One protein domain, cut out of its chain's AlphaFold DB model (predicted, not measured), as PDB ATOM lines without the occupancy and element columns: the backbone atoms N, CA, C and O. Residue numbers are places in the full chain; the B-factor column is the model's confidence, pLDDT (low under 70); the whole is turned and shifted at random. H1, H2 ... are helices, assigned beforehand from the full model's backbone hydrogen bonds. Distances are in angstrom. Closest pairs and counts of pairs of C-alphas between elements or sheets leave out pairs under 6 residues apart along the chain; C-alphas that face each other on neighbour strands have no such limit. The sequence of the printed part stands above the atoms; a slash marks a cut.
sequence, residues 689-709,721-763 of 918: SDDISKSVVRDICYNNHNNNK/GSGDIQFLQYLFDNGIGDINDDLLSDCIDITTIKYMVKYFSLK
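Overview. This is residues 689 to 709 and 721 to 763 of the 918 residues of an uncharacterized protein of Dictyostelium discoideum (UniProt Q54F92). Three helices, H1, H2 and H4, lie side by side as a triangular bundle, H1 running against the other two; short H3 packs on H1. The printed part has 64 residues with four named helices, H1 to H4 along the chain, and no named strand: all helix. It is compact, with a radius of gyration of the C-alphas of 10.8 A, and spans 33 by 23 by 21 A.

Arrangement. H1, residues 690 to 706, touches H2, residues 721 to 733, opposite ways at a shallow tilt of 13 degrees; their closest C-alphas, Ile 700 and Asp 724, are 6.3 A apart. H2 touches H4, residues 750 to 760, the same way at 22 degrees, a shallow tilt; closest are C-alphas 725 and 752, 6.6 A. H1 and H4 are close but not clearly touching: C-alphas 700 and 752, the closest, are 7.8 A apart. With residues 693 to 697 alone, H1 only just touches H3, residues 741 to 744, with 3 pairs of C-alphas within 8 A, the closest 694 and 743 at 6.0 A. Every O i to N i+4 pair is within hydrogen-bond range in H1 and H4, 8 of 9 in H2; H3 is too short for one.

Along the chain. H1 is 24.2 A long from C-alpha 690 at (9.946, -47.340, 32.808), H2 19.2 A, H3 5.8 A, and H4 15.0 A to C-alpha 760 at (10.602, -54.324, 47.032).

Size, cuts and confidence. Residues 710 to 720 are not printed; C-alphas 709 and 721 are 15.0 A apart across the cut. No link printed whole is long. pLDDT is under 70 at residues 705 to 709, 721 to 722, 741, 744 and 761 to 763.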
ATOM      1  N   SER A 689       6.003 -49.113  30.666       76.31
ATOM      2  CA  SER A 689       6.997 -48.066  30.455       76.31
ATOM      3  C   SER A 689       7.704 -47.724  31.769       76.31
ATOM      4  O   SER A 689       7.063 -47.246  32.711       76.31
ATOM      5  N   ASP A 690       9.031 -47.887  31.793       81.38
ATOM      6  CA  ASP A 690       9.946 -47.340  32.808       81.38
ATOM      7  C   ASP A 690       9.621 -45.884  33.179       81.38
ATOM      8  O   ASP A 690       9.834 -45.455  34.317       81.38
ATOM      9  N   ASP A 691       9.095 -45.102  32.229       84.82
ATOM     10  CA  ASP A 691       8.763 -43.692  32.431       84.82
ATOM     11  C   ASP A 691       7.676 -43.506  33.490       84.82
ATOM     12  O   ASP A 691       7.652 -42.471  34.160       84.82
ATOM     13  N   ILE A 692       6.790 -44.495  33.676       89.69
ATOM     14  CA  ILE A 692       5.733 -44.456  34.692       89.69
ATOM     15  C   ILE A 692       6.368 -44.436  36.075       89.69
ATOM     16  O   ILE A 692       6.141 -43.510  36.857       89.69
ATOM     17  N   SER A 693       7.202 -45.430  36.362       83.31
ATOM     18  CA  SER A 693       7.880 -45.529  37.646       83.31
ATOM     19  C   SER A 693       8.825 -44.354  37.847       83.31
ATOM     20  O   SER A 693       8.827 -43.767  38.930       83.31
ATOM     21  N   LYS A 694       9.597 -43.964  36.816       85.01
ATOM     22  CA  LYS A 694      10.581 -42.866  36.919       85.01
ATOM     23  C   LYS A 694       9.889 -41.557  37.249       85.01
ATOM     24  O   LYS A 694      10.334 -40.830  38.131       85.01
ATOM     25  N   SER A 695       8.758 -41.291  36.607       86.63
ATOM     26  CA  SER A 695       7.967 -40.090  36.870       86.63
ATOM     27  C   SER A 695       7.352 -40.109  38.261       86.63
ATOM     28  O   SER A 695       7.385 -39.094  38.944       86.63
ATOM     29  N   VAL A 696       6.871 -41.260  38.736       87.21
ATOM     30  CA  VAL A 696       6.333 -41.372  40.099       87.21
ATOM     31  C   VAL A 696       7.429 -41.168  41.132       87.21
ATOM     32  O   VAL A 696       7.256 -40.349  42.027       87.21
ATOM     33  N   VAL A 697       8.574 -41.838  41.013       83.90
ATOM     34  CA  VAL A 697       9.693 -41.638  41.947       83.90
ATOM     35  C   VAL A 697      10.173 -40.190  41.913       83.90
ATOM     36  O   VAL A 697      10.368 -39.594  42.976       83.90
ATOM     37  N   ARG A 698      10.277 -39.589  40.724       83.30
ATOM     38  CA  ARG A 698      10.631 -38.180  40.554       83.30
ATOM     39  C   ARG A 698       9.627 -37.259  41.243       83.30
ATOM     40  O   ARG A 698      10.050 -36.416  42.027       83.30
ATOM     41  N   ASP A 699       8.328 -37.442  41.032       83.36
ATOM     42  CA  ASP A 699       7.282 -36.622  41.656       83.36
ATOM     43  C   ASP A 699       7.323 -36.714  43.183       83.36
ATOM     44  O   ASP A 699       7.245 -35.695  43.875       83.36
ATOM     45  N   ILE A 700       7.508 -37.920  43.725       81.65
ATOM     46  CA  ILE A 700       7.634 -38.138  45.171       81.65
ATOM     47  C   ILE A 700       8.857 -37.390  45.716       81.65
ATOM     48  O   ILE A 700       8.793 -36.735  46.759       81.65
ATOM     49  N   CYS A 701       9.970 -37.446  44.991       77.47
ATOM     50  CA  CYS A 701      11.215 -36.799  45.384       77.47
ATOM     51  C   CYS A 701      11.146 -35.273  45.303       77.47
ATOM     52  O   CYS A 701      11.539 -34.587  46.251       77.47
ATOM     53  N   TYR A 702      10.603 -34.730  44.213       77.70
ATOM     54  CA  TYR A 702      10.473 -33.288  44.008       77.70
ATOM     55  C   TYR A 702       9.491 -32.653  44.993       77.70
ATOM     56  O   TYR A 702       9.808 -31.624  45.599       77.70
ATOM     57  N   ASN A 703       8.331 -33.276  45.221       76.05
ATOM     58  CA  ASN A 703       7.331 -32.739  46.146       76.05
ATOM     59  C   ASN A 703       7.847 -32.727  47.593       76.05
ATOM     60  O   ASN A 703       7.664 -31.740  48.310       76.05
ATOM     61  N   ASN A 704       8.573 -33.765  48.017       71.89
ATOM     62  CA  ASN A 704       9.179 -33.797  49.351       71.89
ATOM     63  C   ASN A 704      10.337 -32.799  49.501       71.89
ATOM     64  O   ASN A 704      10.527 -32.236  50.584       71.89
ATOM     65  N   HIS A 705      11.098 -32.530  48.438       69.72
ATOM     66  CA  HIS A 705      12.168 -31.538  48.486       69.72
ATOM     67  C   HIS A 705      11.617 -30.106  48.603       69.72
ATOM     68  O   HIS A 705      12.078 -29.332  49.446       69.72
ATOM     69  N   ASN A 706      10.608 -29.752  47.803       69.81
ATOM     70  CA  ASN A 706      10.037 -28.402  47.806       69.81
ATOM     71  C   ASN A 706       9.295 -28.084  49.105       69.81
ATOM     72  O   ASN A 706       9.464 -26.996  49.642       69.81
ATOM     73  N   ASN A 707       8.598 -29.059  49.695       67.04
ATOM     74  CA  ASN A 707       7.940 -28.880  50.992       67.04
ATOM     75  C   ASN A 707       8.923 -28.637  52.159       67.04
ATOM     76  O   ASN A 707       8.512 -28.191  53.231       67.04
ATOM     77  N   ASN A 708      10.217 -28.931  51.980       60.74
ATOM     78  CA  ASN A 708      11.241 -28.710  53.002       60.74
ATOM     79  C   ASN A 708      11.938 -27.347  52.898       60.74
ATOM     80  O   ASN A 708      12.485 -26.879  53.903       60.74
ATOM     81  N   LYS A 709      11.928 -26.696  51.730       57.96
ATOM     82  CA  LYS A 709      12.394 -25.311  51.604       57.96
ATOM     83  C   LYS A 709      11.268 -24.419  52.112       57.96
ATOM     84  O   LYS A 709      10.239 -24.298  51.467       57.96
ATOM     85  N   GLY A 721       3.175 -36.871  51.679       53.21
ATOM     86  CA  GLY A 721       4.182 -37.905  51.960       53.21
ATOM     87  C   GLY A 721       3.640 -39.345  52.035       53.21
ATOM     88  O   GLY A 721       4.285 -40.268  51.549       53.21
ATOM     89  N   SER A 722       2.450 -39.573  52.610       56.20
ATOM     90  CA  SER A 722       1.917 -40.936  52.790       56.20
ATOM     91  C   SER A 722       1.132 -41.469  51.588       56.20
ATOM     92  O   SER A 722       1.242 -42.652  51.263       56.20
ATOM     93  N   GLY A 723       0.351 -40.615  50.916       70.15
ATOM     94  CA  GLY A 723      -0.444 -41.016  49.747       70.15
ATOM     95  C   GLY A 723       0.428 -41.414  48.555       70.15
ATOM     96  O   GLY A 723       0.047 -42.248  47.733       70.15
ATOM     97  N   ASP A 724       1.627 -40.853  48.502       82.24
ATOM     98  CA  ASP A 724       2.624 -41.096  47.476       82.24
ATOM     99  C   ASP A 724       3.261 -42.484  47.587       82.24
ATOM    100  O   ASP A 724       3.312 -43.222  46.603       82.24
ATOM    101  N   ILE A 725       3.621 -42.888  48.804       84.59
ATOM    102  CA  ILE A 725       4.184 -44.211  49.095       84.59
ATOM    103  C   ILE A 725       3.171 -45.332  48.821       84.59
ATOM    104  O   ILE A 725       3.501 -46.331  48.188       84.59
ATOM    105  N   GLN A 726       1.909 -45.153  49.232       88.29
ATOM    106  CA  GLN A 726       0.846 -46.130  48.951       88.29
ATOM    107  C   GLN A 726       0.583 -46.301  47.451       88.29
ATOM    108  O   GLN A 726       0.113 -47.350  47.010       88.29
ATOM    109  N   PHE A 727       0.842 -45.259  46.658       91.80
ATOM    110  CA  PHE A 727       0.739 -45.351  45.209       91.80
ATOM    111  C   PHE A 727       1.923 -46.108  44.610       91.80
ATOM    112  O   PHE A 727       1.702 -46.950  43.751       91.80
ATOM    113  N   LEU A 728       3.142 -45.898  45.113       88.74
ATOM    114  CA  LEU A 728       4.311 -46.674  44.691       88.74
ATOM    115  C   LEU A 728       4.137 -48.173  44.989       88.74
ATOM    116  O   LEU A 728       4.401 -49.002  44.124       88.74
ATOM    117  N   GLN A 729       3.607 -48.515  46.168       88.82
ATOM    118  CA  GLN A 729       3.247 -49.898  46.503       88.82
ATOM    119  C   GLN A 729       2.236 -50.476  45.518       88.82
ATOM    120  O   GLN A 729       2.401 -51.592  45.050       88.82
ATOM    121  N   TYR A 730       1.210 -49.695  45.174       93.09
ATOM    122  CA  TYR A 730       0.211 -50.123  44.205       93.09
ATOM    123  C   TYR A 730       0.832 -50.433  42.838       93.09
ATOM    124  O   TYR A 730       0.431 -51.409  42.214       93.09
ATOM    125  N   LEU A 731       1.796 -49.634  42.368       92.10
ATOM    126  CA  LEU A 731       2.488 -49.911  41.104       92.10
ATOM    127  C   LEU A 731       3.246 -51.236  41.170       92.10
ATOM    128  O   LEU A 731       3.107 -52.062  40.273       92.10
ATOM    129  N   PHE A 732       3.978 -51.462  42.259       87.55
ATOM    130  CA  PHE A 732       4.736 -52.691  42.467       87.55
ATOM    131  C   PHE A 732       3.846 -53.933  42.561       87.55
ATOM    132  O   PHE A 732       4.052 -54.886  41.815       87.55
ATOM    133  N   ASP A 733       2.813 -53.896  43.409       90.64
ATOM    134  CA  ASP A 733       1.890 -55.020  43.631       90.64
ATOM    135  C   ASP A 733       1.182 -55.458  42.340       90.64
ATOM    136  O   ASP A 733       0.728 -56.594  42.222       90.64
ATOM    137  N   ASN A 734       1.086 -54.553  41.363       92.20
ATOM    138  CA  ASN A 734       0.428 -54.784  40.083       92.20
ATOM    139  C   ASN A 734       1.404 -54.958  38.904       92.20
ATOM    140  O   ASN A 734       0.950 -55.053  37.760       92.20
ATOM    141  N   GLY A 735       2.717 -55.001  39.164       89.78
ATOM    142  CA  GLY A 735       3.757 -55.168  38.144       89.78
ATOM    143  C   GLY A 735       3.784 -54.039  37.109       89.78
ATOM    144  O   GLY A 735       3.883 -54.307  35.914       89.78
ATOM    145  N   ILE A 736       3.620 -52.787  37.545       90.28
ATOM    146  CA  ILE A 736       3.531 -51.607  36.671       90.28
ATOM    147  C   ILE A 736       4.870 -50.860  36.630       90.28
ATOM    148  O   ILE A 736       5.431 -50.536  37.674       90.28
ATOM    149  N   GLY A 737       5.312 -50.516  35.414       80.64
ATOM    150  CA  GLY A 737       6.426 -49.606  35.139       80.64
ATOM    151  C   GLY A 737       7.826 -50.154  35.418       80.64
ATOM    152  O   GLY A 737       8.695 -49.345  35.728       80.64
ATOM    153  N   ASP A 738       8.007 -51.480  35.383       79.47
ATOM    154  CA  ASP A 738       9.281 -52.186  35.615       79.47
ATOM    155  C   ASP A 738      10.141 -51.512  36.694       79.47
ATOM    156  O   ASP A 738      11.151 -50.869  36.411       79.47
ATOM    157  N   ILE A 739       9.677 -51.562  37.952       75.16
ATOM    158  CA  ILE A 739      10.403 -50.958  39.075       75.16
ATOM    159  C   ILE A 739      11.725 -51.712  39.255       75.16
ATOM    160  O   ILE A 739      11.798 -52.692  39.992       75.16
ATOM    161  N   ASN A 740      12.753 -51.253  38.548       75.37
ATOM    162  CA  ASN A 740      14.081 -51.841  38.483       75.37
ATOM    163  C   ASN A 740      15.107 -51.007  39.270       75.37
ATOM    164  O   ASN A 740      14.814 -49.926  39.787       75.37
ATOM    165  N   ASP A 741      16.330 -51.525  39.377       69.40
ATOM    166  CA  ASP A 741      17.396 -50.936  40.197       69.40
ATOM    167  C   ASP A 741      17.762 -49.493  39.778       69.40
ATOM    168  O   ASP A 741      18.284 -48.726  40.591       69.40
ATOM    169  N   ASP A 742      17.478 -49.088  38.534       73.44
ATOM    170  CA  ASP A 742      17.827 -47.754  38.030       73.44
ATOM    171  C   ASP A 742      16.955 -46.650  38.644       73.44
ATOM    172  O   ASP A 742      17.418 -45.521  38.820       73.44
ATOM    173  N   LEU A 743      15.734 -46.973  39.073       73.57
ATOM    174  CA  LEU A 743      14.819 -46.038  39.737       73.57
ATOM    175  C   LEU A 743      15.310 -45.521  41.077       73.57
ATOM    176  O   LEU A 743      15.005 -44.392  41.462       73.57
ATOM    177  N   LEU A 744      16.072 -46.345  41.789       69.59
ATOM    178  CA  LEU A 744      16.641 -45.979  43.077       69.59
ATOM    179  C   LEU A 744      17.623 -44.813  42.942       69.59
ATOM    180  O   LEU A 744      17.761 -44.037  43.886       69.59
ATOM    181  N   SER A 745      18.258 -44.647  41.777       72.03
ATOM    182  CA  SER A 745      19.153 -43.516  41.547       72.03
ATOM    183  C   SER A 745      18.397 -42.183  41.624       72.03
ATOM    184  O   SER A 745      18.835 -41.285  42.333       72.03
ATOM    185  N   ASP A 746      17.198 -42.064  41.062       73.36
ATOM    186  CA  ASP A 746      16.437 -40.806  41.094       73.36
ATOM    187  C   ASP A 746      15.806 -40.492  42.471       73.36
ATOM    188  O   ASP A 746      15.192 -39.435  42.653       73.36
ATOM    189  N   CYS A 747      15.946 -41.386  43.461       75.79
ATOM    190  CA  CYS A 747      15.299 -41.242  44.758       75.79
ATOM    191  C   CYS A 747      16.166 -40.511  45.799       75.79
ATOM    192  O   CYS A 747      17.142 -41.058  46.304       75.79
ATOM    193  N   ILE A 748      15.771 -39.293  46.191       77.15
ATOM    194  CA  ILE A 748      16.462 -38.492  47.228       77.15
ATOM    195  C   ILE A 748      15.722 -38.441  48.578       77.15
ATOM    196  O   ILE A 748      16.254 -37.916  49.561       77.15
ATOM    197  N   ASP A 749      14.492 -38.962  48.656       81.96
ATOM    198  CA  ASP A 749      13.705 -38.963  49.895       81.96
ATOM    199  C   ASP A 749      13.934 -40.227  50.736       81.96
ATOM    200  O   ASP A 749      13.554 -41.329  50.342       81.96
ATOM    201  N   ILE A 750      14.510 -40.067  51.935       80.81
ATOM    202  CA  ILE A 750      14.821 -41.183  52.849       80.81
ATOM    203  C   ILE A 750      13.604 -42.076  53.103       80.81
ATOM    204  O   ILE A 750      13.762 -43.287  53.246       80.81
ATOM    205  N   THR A 751      12.406 -41.505  53.230       81.60
ATOM    206  CA  THR A 751      11.205 -42.278  53.568       81.60
ATOM    207  C   THR A 751      10.852 -43.211  52.424       81.60
ATOM    208  O   THR A 751      10.645 -44.402  52.656       81.60
ATOM    209  N   THR A 752      10.862 -42.692  51.199       81.13
ATOM    210  CA  THR A 752      10.669 -43.479  49.978       81.13
ATOM    211  C   THR A 752      11.757 -44.528  49.822       81.13
ATOM    212  O   THR A 752      11.437 -45.683  49.578       81.13
ATOM    213  N   ILE A 753      13.022 -44.187  50.066       79.83
ATOM    214  CA  ILE A 753      14.135 -45.140  49.958       79.83
ATOM    215  C   ILE A 753      13.957 -46.291  50.943       79.83
ATOM    216  O   ILE A 753      13.994 -47.451  50.553       79.83
ATOM    217  N   LYS A 754      13.706 -45.991  52.221       82.35
ATOM    218  CA  LYS A 754      13.428 -47.024  53.227       82.35
ATOM    219  C   LYS A 754      12.272 -47.914  52.822       82.35
ATOM    220  O   LYS A 754      12.313 -49.118  53.051       82.35
ATOM    221  N   TYR A 755      11.233 -47.302  52.266       81.40
ATOM    222  CA  TYR A 755      10.078 -48.026  51.785       81.40
ATOM    223  C   TYR A 755      10.463 -48.978  50.652       81.40
ATOM    224  O   TYR A 755      10.184 -50.168  50.747       81.40
ATOM    225  N   MET A 756      11.176 -48.484  49.639       80.77
ATOM    226  CA  MET A 756      11.635 -49.285  48.505       80.77
ATOM    227  C   MET A 756      12.535 -50.442  48.949       80.77
ATOM    228  O   MET A 756      12.299 -51.576  48.549       80.77
ATOM    229  N   VAL A 757      13.499 -50.180  49.836       79.54
ATOM    230  CA  VAL A 757      14.396 -51.200  50.411       79.54
ATOM    231  C   VAL A 757      13.591 -52.282  51.127       79.54
ATOM    232  O   VAL A 757      13.784 -53.469  50.891       79.54
ATOM    233  N   LYS A 758      12.669 -51.869  52.005       80.94
ATOM    234  CA  LYS A 758      11.912 -52.791  52.852       80.94
ATOM    235  C   LYS A 758      10.913 -53.633  52.062       80.94
ATOM    236  O   LYS A 758      10.725 -54.798  52.393       80.94
ATOM    237  N   TYR A 759      10.215 -53.034  51.101       76.20
ATOM    238  CA  TYR A 759       9.074 -53.676  50.445       76.20
ATOM    239  C   TYR A 759       9.434 -54.369  49.146       76.20
ATOM    240  O   TYR A 759       8.882 -55.426  48.857       76.20
ATOM    241  N   PHE A 760      10.348 -53.802  48.367       70.87
ATOM    242  CA  PHE A 760      10.602 -54.324  47.032       70.87
ATOM    243  C   PHE A 760      11.722 -55.354  47.011       70.87
ATOM    244  O   PHE A 760      11.915 -55.991  45.983       70.87
ATOM    245  N   SER A 761      12.435 -55.541  48.135       68.49
ATOM    246  CA  SER A 761      13.643 -56.379  48.202       68.49
ATOM    247  C   SER A 761      14.550 -56.128  46.992       68.49
ATOM    248  O   SER A 761      15.148 -57.060  46.458       68.49
ATOM    249  N   LEU A 762      14.546 -54.882  46.488       61.62
ATOM    250  CA  LEU A 762      15.267 -54.525  45.276       61.62
ATOM    251  C   LEU A 762      16.717 -54.825  45.575       61.62
ATOM    252  O   LEU A 762      17.240 -54.290  46.556       61.62
ATOM    253  N   LYS A 763      17.317 -55.689  44.747       57.29
ATOM    254  CA  LYS A 763      18.750 -55.952  44.767       57.29
ATOM    255  C   LYS A 763      19.398 -54.589  44.688       57.29
ATOM    256  O   LYS A 763      19.400 -53.968  43.628       57.29
TER     257      LYS A 763